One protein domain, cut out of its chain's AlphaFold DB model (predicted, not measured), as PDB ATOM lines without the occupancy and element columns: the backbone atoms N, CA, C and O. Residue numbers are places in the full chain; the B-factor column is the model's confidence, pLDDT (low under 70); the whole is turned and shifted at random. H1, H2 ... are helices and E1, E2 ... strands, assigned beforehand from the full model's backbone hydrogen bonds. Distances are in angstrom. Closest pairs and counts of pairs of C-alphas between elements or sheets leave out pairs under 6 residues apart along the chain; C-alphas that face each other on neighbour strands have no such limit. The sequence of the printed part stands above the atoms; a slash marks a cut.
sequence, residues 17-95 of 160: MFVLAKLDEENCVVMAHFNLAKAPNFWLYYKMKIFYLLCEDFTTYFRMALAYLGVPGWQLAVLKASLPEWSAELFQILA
ATOM      1  N   MET A  17     113.389  93.673 165.059       87.62
ATOM      2  CA  MET A  17     114.262  93.934 166.184       87.62
ATOM      3  C   MET A  17     113.589  93.435 167.455       87.62
ATOM      4  O   MET A  17     112.423  93.734 167.697       87.62
ATOM      5  N   PHE A  18     114.319  92.653 168.238       89.94
ATOM      6  CA  PHE A  18     113.823  92.026 169.454       89.94
ATOM      7  C   PHE A  18     114.738  92.399 170.607       89.94
ATOM      8  O   PHE A  18     115.953  92.258 170.501       89.94
ATOM      9  N   VAL A  19     114.164  92.853 171.715       90.62
ATOM     10  CA  VAL A  19     114.927  93.065 172.946       90.62
ATOM     11  C   VAL A  19     115.103  91.710 173.621       90.62
ATOM     12  O   VAL A  19     114.117  91.057 173.949       90.62
ATOM     13  N   LEU A  20     116.350  91.281 173.794       88.94
ATOM     14  CA  LEU A  20     116.691  90.008 174.429       88.94
ATOM     15  C   LEU A  20     116.825  90.142 175.939       88.94
ATOM     16  O   LEU A  20     116.351  89.293 176.684       88.94
ATOM     17  N   ALA A  21     117.495  91.200 176.384       86.38
ATOM     18  CA  ALA A  21     117.758  91.440 177.791       86.38
ATOM     19  C   ALA A  21     117.755  92.940 178.066       86.38
ATOM     20  O   ALA A  21     118.243  93.729 177.255       86.38
ATOM     21  N   LYS A  22     117.224  93.328 179.221       88.00
ATOM     22  CA  LYS A  22     117.392  94.673 179.769       88.00
ATOM     23  C   LYS A  22     118.471  94.589 180.837       88.00
ATOM     24  O   LYS A  22     118.359  93.751 181.725       88.00
ATOM     25  N   LEU A  23     119.521  95.390 180.689       82.81
ATOM     26  CA  LEU A  23     120.570  95.497 181.699       82.81
ATOM     27  C   LEU A  23     120.172  96.555 182.725       82.81
ATOM     28  O   LEU A  23     120.138  96.254 183.907       82.81
ATOM     29  N   ASP A  24     119.787  97.736 182.237       81.31
ATOM     30  CA  ASP A  24     119.303  98.864 183.038       81.31
ATOM     31  C   ASP A  24     118.097  99.520 182.342       81.31
ATOM     32  O   ASP A  24     117.640  99.065 181.289       81.31
ATOM     33  N   GLU A  25     117.608 100.635 182.891       81.69
ATOM     34  CA  GLU A  25     116.563 101.464 182.271       81.69
ATOM     35  C   GLU A  25     116.969 101.988 180.882       81.69
ATOM     36  O   GLU A  25     116.131 102.091 179.984       81.69
ATOM     37  N   GLU A  26     118.261 102.261 180.683       83.25
ATOM     38  CA  GLU A  26     118.797 102.838 179.443       83.25
ATOM     39  C   GLU A  26     119.578 101.844 178.575       83.25
ATOM     40  O   GLU A  26     119.857 102.137 177.411       83.25
ATOM     41  N   ASN A  27     119.934 100.675 179.117       86.12
ATOM     42  CA  ASN A  27     120.821  99.716 178.460       86.12
ATOM     43  C   ASN A  27     120.074  98.417 178.160       86.12
ATOM     44  O   ASN A  27     119.538  97.766 179.061       86.12
ATOM     45  N   CYS A  28     120.075  97.990 176.900       89.56
ATOM     46  CA  CYS A  28     119.438  96.738 176.509       89.56
ATOM     47  C   CYS A  28     120.200  96.022 175.399       89.56
ATOM     48  O   CYS A  28     120.884  96.624 174.573       89.56
ATOM     49  N   VAL A  29     120.084  94.701 175.383       90.38
ATOM     50  CA  VAL A  29     120.614  93.857 174.318       90.38
ATOM     51  C   VAL A  29     119.505  93.586 173.333       90.38
ATOM     52  O   VAL A  29     118.384  93.228 173.701       90.38
ATOM     53  N   VAL A  30     119.843  93.736 172.066       90.56
ATOM     54  CA  VAL A  30     118.897  93.727 170.976       90.56
ATOM     55  C   VAL A  30     119.380  92.786 169.884       90.56
ATOM     56  O   VAL A  30     120.500  92.886 169.390       90.56
ATOM     57  N   MET A  31     118.505  91.880 169.475       91.44
ATOM     58  CA  MET A  31     118.678  91.057 168.290       91.44
ATOM     59  C   MET A  31     118.046  91.762 167.097       91.44
ATOM     60  O   MET A  31     116.842  92.019 167.094       91.44
ATOM     61  N   ALA A  32     118.838  92.051 166.072       89.19
ATOM     62  CA  ALA A  32     118.385  92.724 164.866       89.19
ATOM     63  C   ALA A  32     118.513  91.801 163.648       89.19
ATOM     64  O   ALA A  32     119.610  91.446 163.218       89.19
ATOM     65  N   HIS A  33     117.373  91.465 163.048       87.56
ATOM     66  CA  HIS A  33     117.297  90.899 161.707       87.56
ATOM     67  C   HIS A  33     117.174  92.040 160.705       87.56
ATOM     68  O   HIS A  33     116.096  92.603 160.529       87.56
ATOM     69  N   PHE A  34     118.266  92.383 160.022       81.94
ATOM     70  CA  PHE A  34     118.222  93.378 158.944       81.94
ATOM     71  C   PHE A  34     117.781  92.783 157.601       81.94
ATOM     72  O   PHE A  34     117.306  93.511 156.733       81.94
ATOM     73  N   ASN A  35     117.958  91.473 157.419       80.38
ATOM     74  CA  ASN A  35     117.570  90.731 156.226       80.38
ATOM     75  C   ASN A  35     117.150  89.315 156.646       80.38
ATOM     76  O   ASN A  35     117.874  88.689 157.409       80.38
ATOM     77  N   LEU A  36     116.015  88.814 156.146       74.88
ATOM     78  CA  LEU A  36     115.525  87.460 156.446       74.88
ATOM     79  C   LEU A  36     116.447  86.343 155.936       74.88
ATOM     80  O   LEU A  36     116.404  85.239 156.460       74.88
ATOM     81  N   ALA A  37     117.263  86.616 154.917       79.44
ATOM     82  CA  ALA A  37     118.191  85.640 154.356       79.44
ATOM     83  C   ALA A  37     119.522  85.550 155.123       79.44
ATOM     84  O   ALA A  37     120.345  84.694 154.812       79.44
ATOM     85  N   LYS A  38     119.773  86.456 156.078       81.06
ATOM     86  CA  LYS A  38     121.008  86.490 156.871       81.06
ATOM     87  C   LYS A  38     120.710  86.175 158.330       81.06
ATOM     88  O   LYS A  38     119.608  86.441 158.804       81.06
ATOM     89  N   ALA A  39     121.716  85.647 159.023       84.00
ATOM     90  CA  ALA A  39     121.649  85.421 160.457       84.00
ATOM     91  C   ALA A  39     121.348  86.733 161.220       84.00
ATOM     92  O   ALA A  39     121.680  87.824 160.739       84.00
ATOM     93  N   PRO A  40     120.681  86.644 162.385       88.31
ATOM     94  CA  PRO A  40     120.463  87.795 163.247       88.31
ATOM     95  C   PRO A  40     121.772  88.294 163.843       88.31
ATOM     96  O   PRO A  40     122.521  87.517 164.426       88.31
ATOM     97  N   ASN A  41     121.953  89.612 163.843       90.56
ATOM     98  CA  ASN A  41     123.066  90.239 164.543       90.56
ATOM     99  C   ASN A  41     122.635  90.659 165.951       90.56
ATOM    100  O   ASN A  41     121.497  91.086 166.166       90.56
ATOM    101  N   PHE A  42     123.571  90.620 166.893       91.62
ATOM    102  CA  PHE A  42     123.349  90.972 168.290       91.62
ATOM    103  C   PHE A  42     124.048  92.288 168.595       91.62
ATOM    104  O   PHE A  42     125.254  92.439 168.393       91.62
ATOM    105  N   TRP A  43     123.276  93.244 169.093       91.06
ATOM    106  CA  TRP A  43     123.723  94.596 169.379       91.06
ATOM    107  C   TRP A  43     123.448  94.930 170.838       91.06
ATOM    108  O   TRP A  43     122.385  94.621 171.370       91.06
ATOM    109  N   LEU A  44     124.402  95.586 171.478       89.69
ATOM    110  CA  LEU A  44     124.219  96.221 172.768       89.69
ATOM    111  C   LEU A  44     123.859  97.681 172.528       89.69
ATOM    112  O   LEU A  44     124.647  98.437 171.962       89.69
ATOM    113  N   TYR A  45     122.675  98.077 172.966       88.50
ATOM    114  CA  TYR A  45     122.314  99.473 173.097       88.50
ATOM    115  C   TYR A  45     122.841  99.966 174.443       88.50
ATOM    116  O   TYR A  45     122.376  99.528 175.497       88.50
ATOM    117  N   TYR A  46     123.856 100.821 174.386       84.25
ATOM    118  CA  TYR A  46     124.530 101.384 175.549       84.25
ATOM    119  C   TYR A  46     124.447 102.910 175.484       84.25
ATOM    120  O   TYR A  46     124.438 103.464 174.385       84.25
ATOM    121  N   LYS A  47     124.357 103.557 176.655       76.62
ATOM    122  CA  LYS A  47     124.423 105.011 176.941       76.62
ATOM    123  C   LYS A  47     124.560 105.966 175.737       76.62
ATOM    124  O   LYS A  47     125.434 105.828 174.889       76.62
ATOM    125  N   MET A  48     123.765 107.043 175.731       77.50
ATOM    126  CA  MET A  48     123.728 108.060 174.654       77.50
ATOM    127  C   MET A  48     123.287 107.523 173.281       77.50
ATOM    128  O   MET A  48     123.643 108.074 172.241       77.50
ATOM    129  N   LYS A  49     122.446 106.484 173.269       76.69
ATOM    130  CA  LYS A  49     121.849 105.897 172.060       76.69
ATOM    131  C   LYS A  49     122.849 105.256 171.089       76.69
ATOM    132  O   LYS A  49     122.622 105.256 169.877       76.69
ATOM    133  N   ILE A  50     123.944 104.707 171.609       82.75
ATOM    134  CA  ILE A  50     124.989 104.090 170.794       82.75
ATOM    135  C   ILE A  50     124.753 102.580 170.727       82.75
ATOM    136  O   ILE A  50     124.536 101.915 171.740       82.75
ATOM    137  N   PHE A  51     124.806 102.032 169.514       85.69
ATOM    138  CA  PHE A  51     124.740 100.593 169.285       85.69
ATOM    139  C   PHE A  51     126.143 100.031 169.089       85.69
ATOM    140  O   PHE A  51     126.843 100.407 168.149       85.69
ATOM    141  N   TYR A  52     126.519  99.083 169.937       88.25
ATOM    142  CA  TYR A  52     127.745  98.311 169.807       88.25
ATOM    143  C   TYR A  52     127.415  96.917 169.290       88.25
ATOM    144  O   TYR A  52     126.521  96.253 169.810       88.25
ATOM    145  N   LEU A  53     128.118  96.465 168.256       89.12
ATOM    146  CA  LEU A  53     127.973  95.098 167.772       89.12
ATOM    147  C   LEU A  53     128.635  94.157 168.784       89.12
ATOM    148  O   LEU A  53     129.836  94.259 169.020       89.12
ATOM    149  N   LEU A  54     127.856  93.253 169.375       88.00
ATOM    150  CA  LEU A  54     128.381  92.195 170.240       88.00
ATOM    151  C   LEU A  54     128.893  91.033 169.389       88.00
ATOM    152  O   LEU A  54     130.009  90.561 169.577       88.00
ATOM    153  N   CYS A  55     128.064  90.561 168.456       89.06
ATOM    154  CA  CYS A  55     128.411  89.476 167.543       89.06
ATOM    155  C   CYS A  55     127.419  89.373 166.378       89.06
ATOM    156  O   CYS A  55     126.318  89.931 166.407       89.06
ATOM    157  N   GLU A  56     127.829  88.643 165.345       88.12
ATOM    158  CA  GLU A  56     127.051  88.436 164.119       88.12
ATOM    159  C   GLU A  56     126.199  87.160 164.153       88.12
ATOM    160  O   GLU A  56     125.280  87.033 163.355       88.12
ATOM    161  N   ASP A  57     126.454  86.259 165.111       88.81
ATOM    162  CA  ASP A  57     125.792  84.960 165.207       88.81
ATOM    163  C   ASP A  57     125.299  84.663 166.624       88.81
ATOM    164  O   ASP A  57     125.963  84.959 167.622       88.81
ATOM    165  N   PHE A  58     124.167  83.959 166.708       88.06
ATOM    166  CA  PHE A  58     123.599  83.522 167.985       88.06
ATOM    167  C   PHE A  58     124.532  82.576 168.741       88.06
ATOM    168  O   PHE A  58     124.663  82.673 169.957       88.06
ATOM    169  N   THR A  59     125.208  81.669 168.034       89.38
ATOM    170  CA  THR A  59     126.135  80.725 168.666       89.38
ATOM    171  C   THR A  59     127.278  81.461 169.353       89.38
ATOM    172  O   THR A  59     127.647  81.113 170.472       89.38
ATOM    173  N   THR A  60     127.803  82.508 168.719       89.56
ATOM    174  CA  THR A  60     128.853  83.349 169.296       89.56
ATOM    175  C   THR A  60     128.316  84.131 170.495       89.56
ATOM    176  O   THR A  60     128.954  84.118 171.546       89.56
ATOM    177  N   TYR A  61     127.112  84.709 170.395       90.50
ATOM    178  CA  TYR A  61     126.441  85.367 171.523       90.50
ATOM    179  C   TYR A  61     126.306  84.434 172.733       90.50
ATOM    180  O   TYR A  61     126.674  84.784 173.853       90.50
ATOM    181  N   PHE A  62     125.800  83.222 172.498       88.88
ATOM    182  CA  PHE A  62     125.572  82.228 173.537       88.88
ATOM    183  C   PHE A  62     126.883  81.746 174.162       88.88
ATOM    184  O   PHE A  62     126.975  81.628 175.380       88.88
ATOM    185  N   ARG A  63     127.930  81.537 173.357       88.50
ATOM    186  CA  ARG A  63     129.266  81.193 173.863       88.50
ATOM    187  C   ARG A  63     129.852  82.290 174.743       88.50
ATOM    188  O   ARG A  63     130.427  81.966 175.775       88.50
ATOM    189  N   MET A  64     129.682  83.562 174.377       88.31
ATOM    190  CA  MET A  64     130.091  84.666 175.249       88.31
ATOM    191  C   MET A  64     129.305  84.637 176.562       88.31
ATOM    192  O   MET A  64     129.911  84.688 177.626       88.31
ATOM    193  N   ALA A  65     127.981  84.460 176.510       87.12
ATOM    194  CA  ALA A  65     127.165  84.343 177.717       87.12
ATOM    195  C   ALA A  65     127.660  83.213 178.639       87.12
ATOM    196  O   ALA A  65     127.780  83.421 179.842       87.12
ATOM    197  N   LEU A  66     128.008  82.050 178.078       86.62
ATOM    198  CA  LEU A  66     128.578  80.930 178.830       86.62
ATOM    199  C   LEU A  66     129.968  81.234 179.402       86.62
ATOM    200  O   LEU A  66     130.236  80.877 180.545       86.62
ATOM    201  N   ALA A  67     130.836  81.905 178.641       84.00
ATOM    202  CA  ALA A  67     132.172  82.285 179.105       84.00
ATOM    203  C   ALA A  67     132.113  83.202 180.336       84.00
ATOM    204  O   ALA A  67     132.942  83.088 181.232       84.00
ATOM    205  N   TYR A  68     131.096  84.063 180.407       84.12
ATOM    206  CA  TYR A  68     130.811  84.911 181.564       84.12
ATOM    207  C   TYR A  68     129.824  84.278 182.560       84.12
ATOM    208  O   TYR A  68     129.239  84.995 183.369       84.12
ATOM    209  N   LEU A  69     129.612  82.956 182.510       84.31
ATOM    210  CA  LEU A  69     128.742  82.193 183.420       84.31
ATOM    211  C   LEU A  69     127.281  82.686 183.477       84.31
ATOM    212  O   LEU A  69     126.552  82.395 184.421       84.31
ATOM    213  N   GLY A  70     126.837  83.448 182.475       81.00
ATOM    214  CA  GLY A  70     125.519  84.075 182.453       81.00
ATOM    215  C   GLY A  70     125.336  85.197 183.480       81.00
ATOM    216  O   GLY A  70     124.195  85.579 183.737       81.00
ATOM    217  N   VAL A  71     126.416  85.740 184.057       83.00
ATOM    218  CA  VAL A  71     126.343  86.827 185.048       83.00
ATOM    219  C   VAL A  71     125.674  88.051 184.423       83.00
ATOM    220  O   VAL A  71     126.122  88.517 183.375       83.00
ATOM    221  N   PRO A  72     124.613  88.613 185.021       80.50
ATOM    222  CA  PRO A  72     123.940  89.746 184.410       80.50
ATOM    223  C   PRO A  72     124.896  90.940 184.276       80.50
ATOM    224  O   PRO A  72     125.719  91.196 185.150       80.50
ATOM    225  N   GLY A  73     124.803  91.665 183.162       81.88
ATOM    226  CA  GLY A  73     125.733  92.757 182.862       81.88
ATOM    227  C   GLY A  73     127.029  92.318 182.174       81.88
ATOM    228  O   GLY A  73     127.833  93.177 181.816       81.88
ATOM    229  N   TRP A  74     127.224  91.024 181.889       86.81
ATOM    230  CA  TRP A  74     128.400  90.525 181.161       86.81
ATOM    231  C   TRP A  74     128.647  91.215 179.811       86.81
ATOM    232  O   TRP A  74     129.788  91.357 179.380       86.81
ATOM    233  N   GLN A  75     127.597  91.700 179.147       89.19
ATOM    234  CA  GLN A  75     127.721  92.426 177.882       89.19
ATOM    235  C   GLN A  75     128.500  93.741 178.047       89.19
ATOM    236  O   GLN A  75     129.196  94.164 177.124       89.19
ATOM    237  N   LEU A  76     128.431  94.366 179.228       85.38
ATOM    238  CA  LEU A  76     129.230  95.545 179.575       85.38
ATOM    239  C   LEU A  76     130.695  95.174 179.810       85.38
ATOM    240  O   LEU A  76     131.578  95.924 179.396       85.38
ATOM    241  N   ALA A  77     130.951  94.001 180.400       83.19
ATOM    242  CA  ALA A  77     132.304  93.480 180.586       83.19
ATOM    243  C   ALA A  77     133.014  93.260 179.244       83.19
ATOM    244  O   ALA A  77     134.168  93.658 179.085       83.19
ATOM    245  N   VAL A  78     132.308  92.708 178.249       83.06
ATOM    246  CA  VAL A  78     132.828  92.545 176.877       83.06
ATOM    247  C   VAL A  78     133.225  93.890 176.274       83.06
ATOM    248  O   VAL A  78     134.277  94.009 175.646       83.06
ATOM    249  N   LEU A  79     132.412  94.922 176.502       81.00
ATOM    250  CA  LEU A  79     132.668  96.270 176.002       81.00
ATOM    251  C   LEU A  79     133.720  97.038 176.825       81.00
ATOM    252  O   LEU A  79     134.031  98.180 176.490       81.00
ATOM    253  N   LYS A  80     134.260  96.446 177.902       78.12
ATOM    254  CA  LYS A  80     135.105  97.127 178.905       78.12
ATOM    255  C   LYS A  80     134.457  98.414 179.430       78.12
ATOM    256  O   LYS A  80     135.137  99.383 179.766       78.12
ATOM    257  N   ALA A  81     133.129  98.433 179.453       80.62
ATOM    258  CA  ALA A  81     132.357  99.515 180.021       80.62
ATOM    259  C   ALA A  81     132.331  99.385 181.549       80.62
ATOM    260  O   ALA A  81     132.653  98.335 182.105       80.62
ATOM    261  N   SER A  82     131.931 100.461 182.230       77.94
ATOM    262  CA  SER A  82     131.725 100.405 183.675       77.94
ATOM    263  C   SER A  82     130.592  99.426 183.988       77.94
ATOM    264  O   SER A  82     129.464  99.609 183.524       77.94
ATOM    265  N   LEU A  83     130.929  98.377 184.731       79.06
ATOM    266  CA  LEU A  83     129.986  97.409 185.264       79.06
ATOM    267  C   LEU A  83     129.382  97.950 186.565       79.06
ATOM    268  O   LEU A  83     130.089  98.601 187.337       79.06
ATOM    269  N   PRO A  84     128.104  97.661 186.850       81.00
ATOM    270  CA  PRO A  84     127.549  97.862 188.180       81.00
ATOM    271  C   PRO A  84     128.394  97.159 189.248       81.00
ATOM    272  O   PRO A  84     128.830  96.025 189.039       81.00
ATOM    273  N   GLU A  85     128.581  97.797 190.401       79.19
ATOM    274  CA  GLU A  85     129.462  97.300 191.470       79.19
ATOM    275  C   GLU A  85     129.078  95.889 191.936       79.19
ATOM    276  O   GLU A  85     129.914  94.991 191.940       79.19
ATOM    277  N   TRP A  86     127.782  95.641 192.138       80.56
ATOM    278  CA  TRP A  86     127.261  94.311 192.474       80.56
ATOM    279  C   TRP A  86     127.617  93.236 191.430       80.56
ATOM    280  O   TRP A  86     127.841  92.076 191.770       80.56
ATOM    281  N   SER A  87     127.676  93.598 190.145       80.69
ATOM    282  CA  SER A  87     128.017  92.653 189.074       80.69
ATOM    283  C   SER A  87     129.523  92.398 189.015       80.69
ATOM    284  O   SER A  87     129.940  91.268 188.773       80.69
ATOM    285  N   ALA A  88     130.341  93.416 189.301       81.12
ATOM    286  CA  ALA A  88     131.789  93.277 189.407       81.12
ATOM    287  C   ALA A  88     132.175  92.366 190.582       81.12
ATOM    288  O   ALA A  88     133.007  91.473 190.416       81.12
ATOM    289  N   GLU A  89     131.509  92.520 191.728       83.38
ATOM    290  CA  GLU A  89     131.667  91.634 192.884       83.38
ATOM    291  C   GLU A  89     131.298  90.185 192.539       83.38
ATOM    292  O   GLU A  89     132.064  89.265 192.825       83.38
ATOM    293  N   LEU A  90     130.169  89.964 191.850       80.56
ATOM    294  CA  LEU A  90     129.783  88.626 191.388       80.56
ATOM    295  C   LEU A  90     130.822  88.017 190.450       80.56
ATOM    296  O   LEU A  90     131.142  86.837 190.585       80.56
ATOM    297  N   PHE A  91     131.375  88.800 189.524       76.88
ATOM    298  CA  PHE A  91     132.455  88.335 188.660       76.88
ATOM    299  C   PHE A  91     133.702  87.950 189.453       76.88
ATOM    300  O   PHE A  91     134.305  86.917 189.169       76.88
ATOM    301  N   GLN A  92     134.064  88.733 190.467       75.56
ATOM    302  CA  GLN A  92     135.218  88.456 191.314       75.56
ATOM    303  C   GLN A  92     135.027  87.193 192.172       75.56
ATOM    304  O   GLN A  92     135.983  86.448 192.376       75.56
ATOM    305  N   ILE A  93     133.802  86.920 192.630       75.69
ATOM    306  CA  ILE A  93     133.465  85.722 193.412       75.69
ATOM    307  C   ILE A  93     133.397  84.477 192.522       75.69
ATOM    308  O   ILE A  93     133.954  83.437 192.865       75.69
ATOM    309  N   LEU A  94     132.700  84.567 191.387       72.62
ATOM    310  CA  LEU A  94     132.465  83.422 190.503       72.62
ATOM    311  C   LEU A  94     133.717  83.032 189.726       72.62
ATOM    312  O   LEU A  94     133.932  81.853 189.448       72.62
ATOM    313  N   ALA A  95     134.532  84.015 189.357       66.19
ATOM    314  CA  ALA A  95     135.727  83.783 188.577       66.19
ATOM    315  C   ALA A  95     136.754  84.908 188.800       66.19
ATOM    316  O   ALA A  95     136.876  85.809 187.962       66.19
TER     317      ALA A  95
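What this domain is: This is residues 17 to 95 of the 160 residues of an uncharacterized protein of Asbolus verrucosus (UniProt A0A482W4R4). A strongly twisted sheet of four strands makes one end of an elongated body; H1 packs on its E3 and E4 side, the short H2 grazes it, and H3 sits off the sheet at the other end. The strands form a meander, each the antiparallel neighbour of the one before, in the order E1, E2, E3, E4. The printed part has 79 residues with four named strands, then three named helices; the class is mixed, helices and strands. It is compact by its radius of gyration of the C-alphas, 12.8 A, and spans 42 by 27 by 17 A.

How they stand to each other: Begin at E1, residues 17 to 22, an edge strand, which forms a hairpin with E2, residues 28 to 33; look for N 18 and O 31, within hydrogen-bond range at 2.8 A. E2 forms the next hairpin with E3, residues 41 to 46, antiparallel at 150 degrees, with N 30 and O 43 at 2.8 A. E3 forms a third hairpin with the other edge strand, E4, residues 50 to 55, where N 44 and O 52 are 2.8 A apart. Go on to H1, residues 58 to 67, which is on the sheet and over E4 at a height over the sheet of 9.5 A, on a local plane fitted to just 6 C-alphas of the sheet. It runs only just across the strands, at 62 degrees to E4 on the local plane; its closest C-alpha pair with E4 is Cys 55 and Tyr 61, 6.1 A. H2, residues 74 to 78, only grazes the sheet with its residues 75 to 78, and is close to but not clearly touching H1, the closest C-alphas being those of Ala 65 and Trp 74, 7.2 A. H3, residues 85 to 94, is not on the sheet and is apart from H1; it is near H2, the closest C-alphas being 8.2 A from each other. In H1, H2 and H3 every O i to N i+4 pair is within hydrogen-bond range.

Where its parts are: Find C-alpha 17 at (114.262, 93.934, 166.184); from there E1 runs 14.0 A to C-alpha 22. E2 measures 16.1 A, E3 15.7 A and E4 15.4 A from first to last C-alpha. H1 starts at C-alpha 58, (123.599, 83.522, 167.985), and runs 14.1 A; H2 covers 6.5 A. H3 runs 14.2 A to C-alpha 94 at (132.465, 83.422, 190.503).

The domain as a whole: The C-alphas farthest apart are those of Ala 37 and Ile 93, 41.9 A. The printed part has no cut and no long link. Mean pLDDT of the printed part is 84.2; look at residue 95 for the one value under 70.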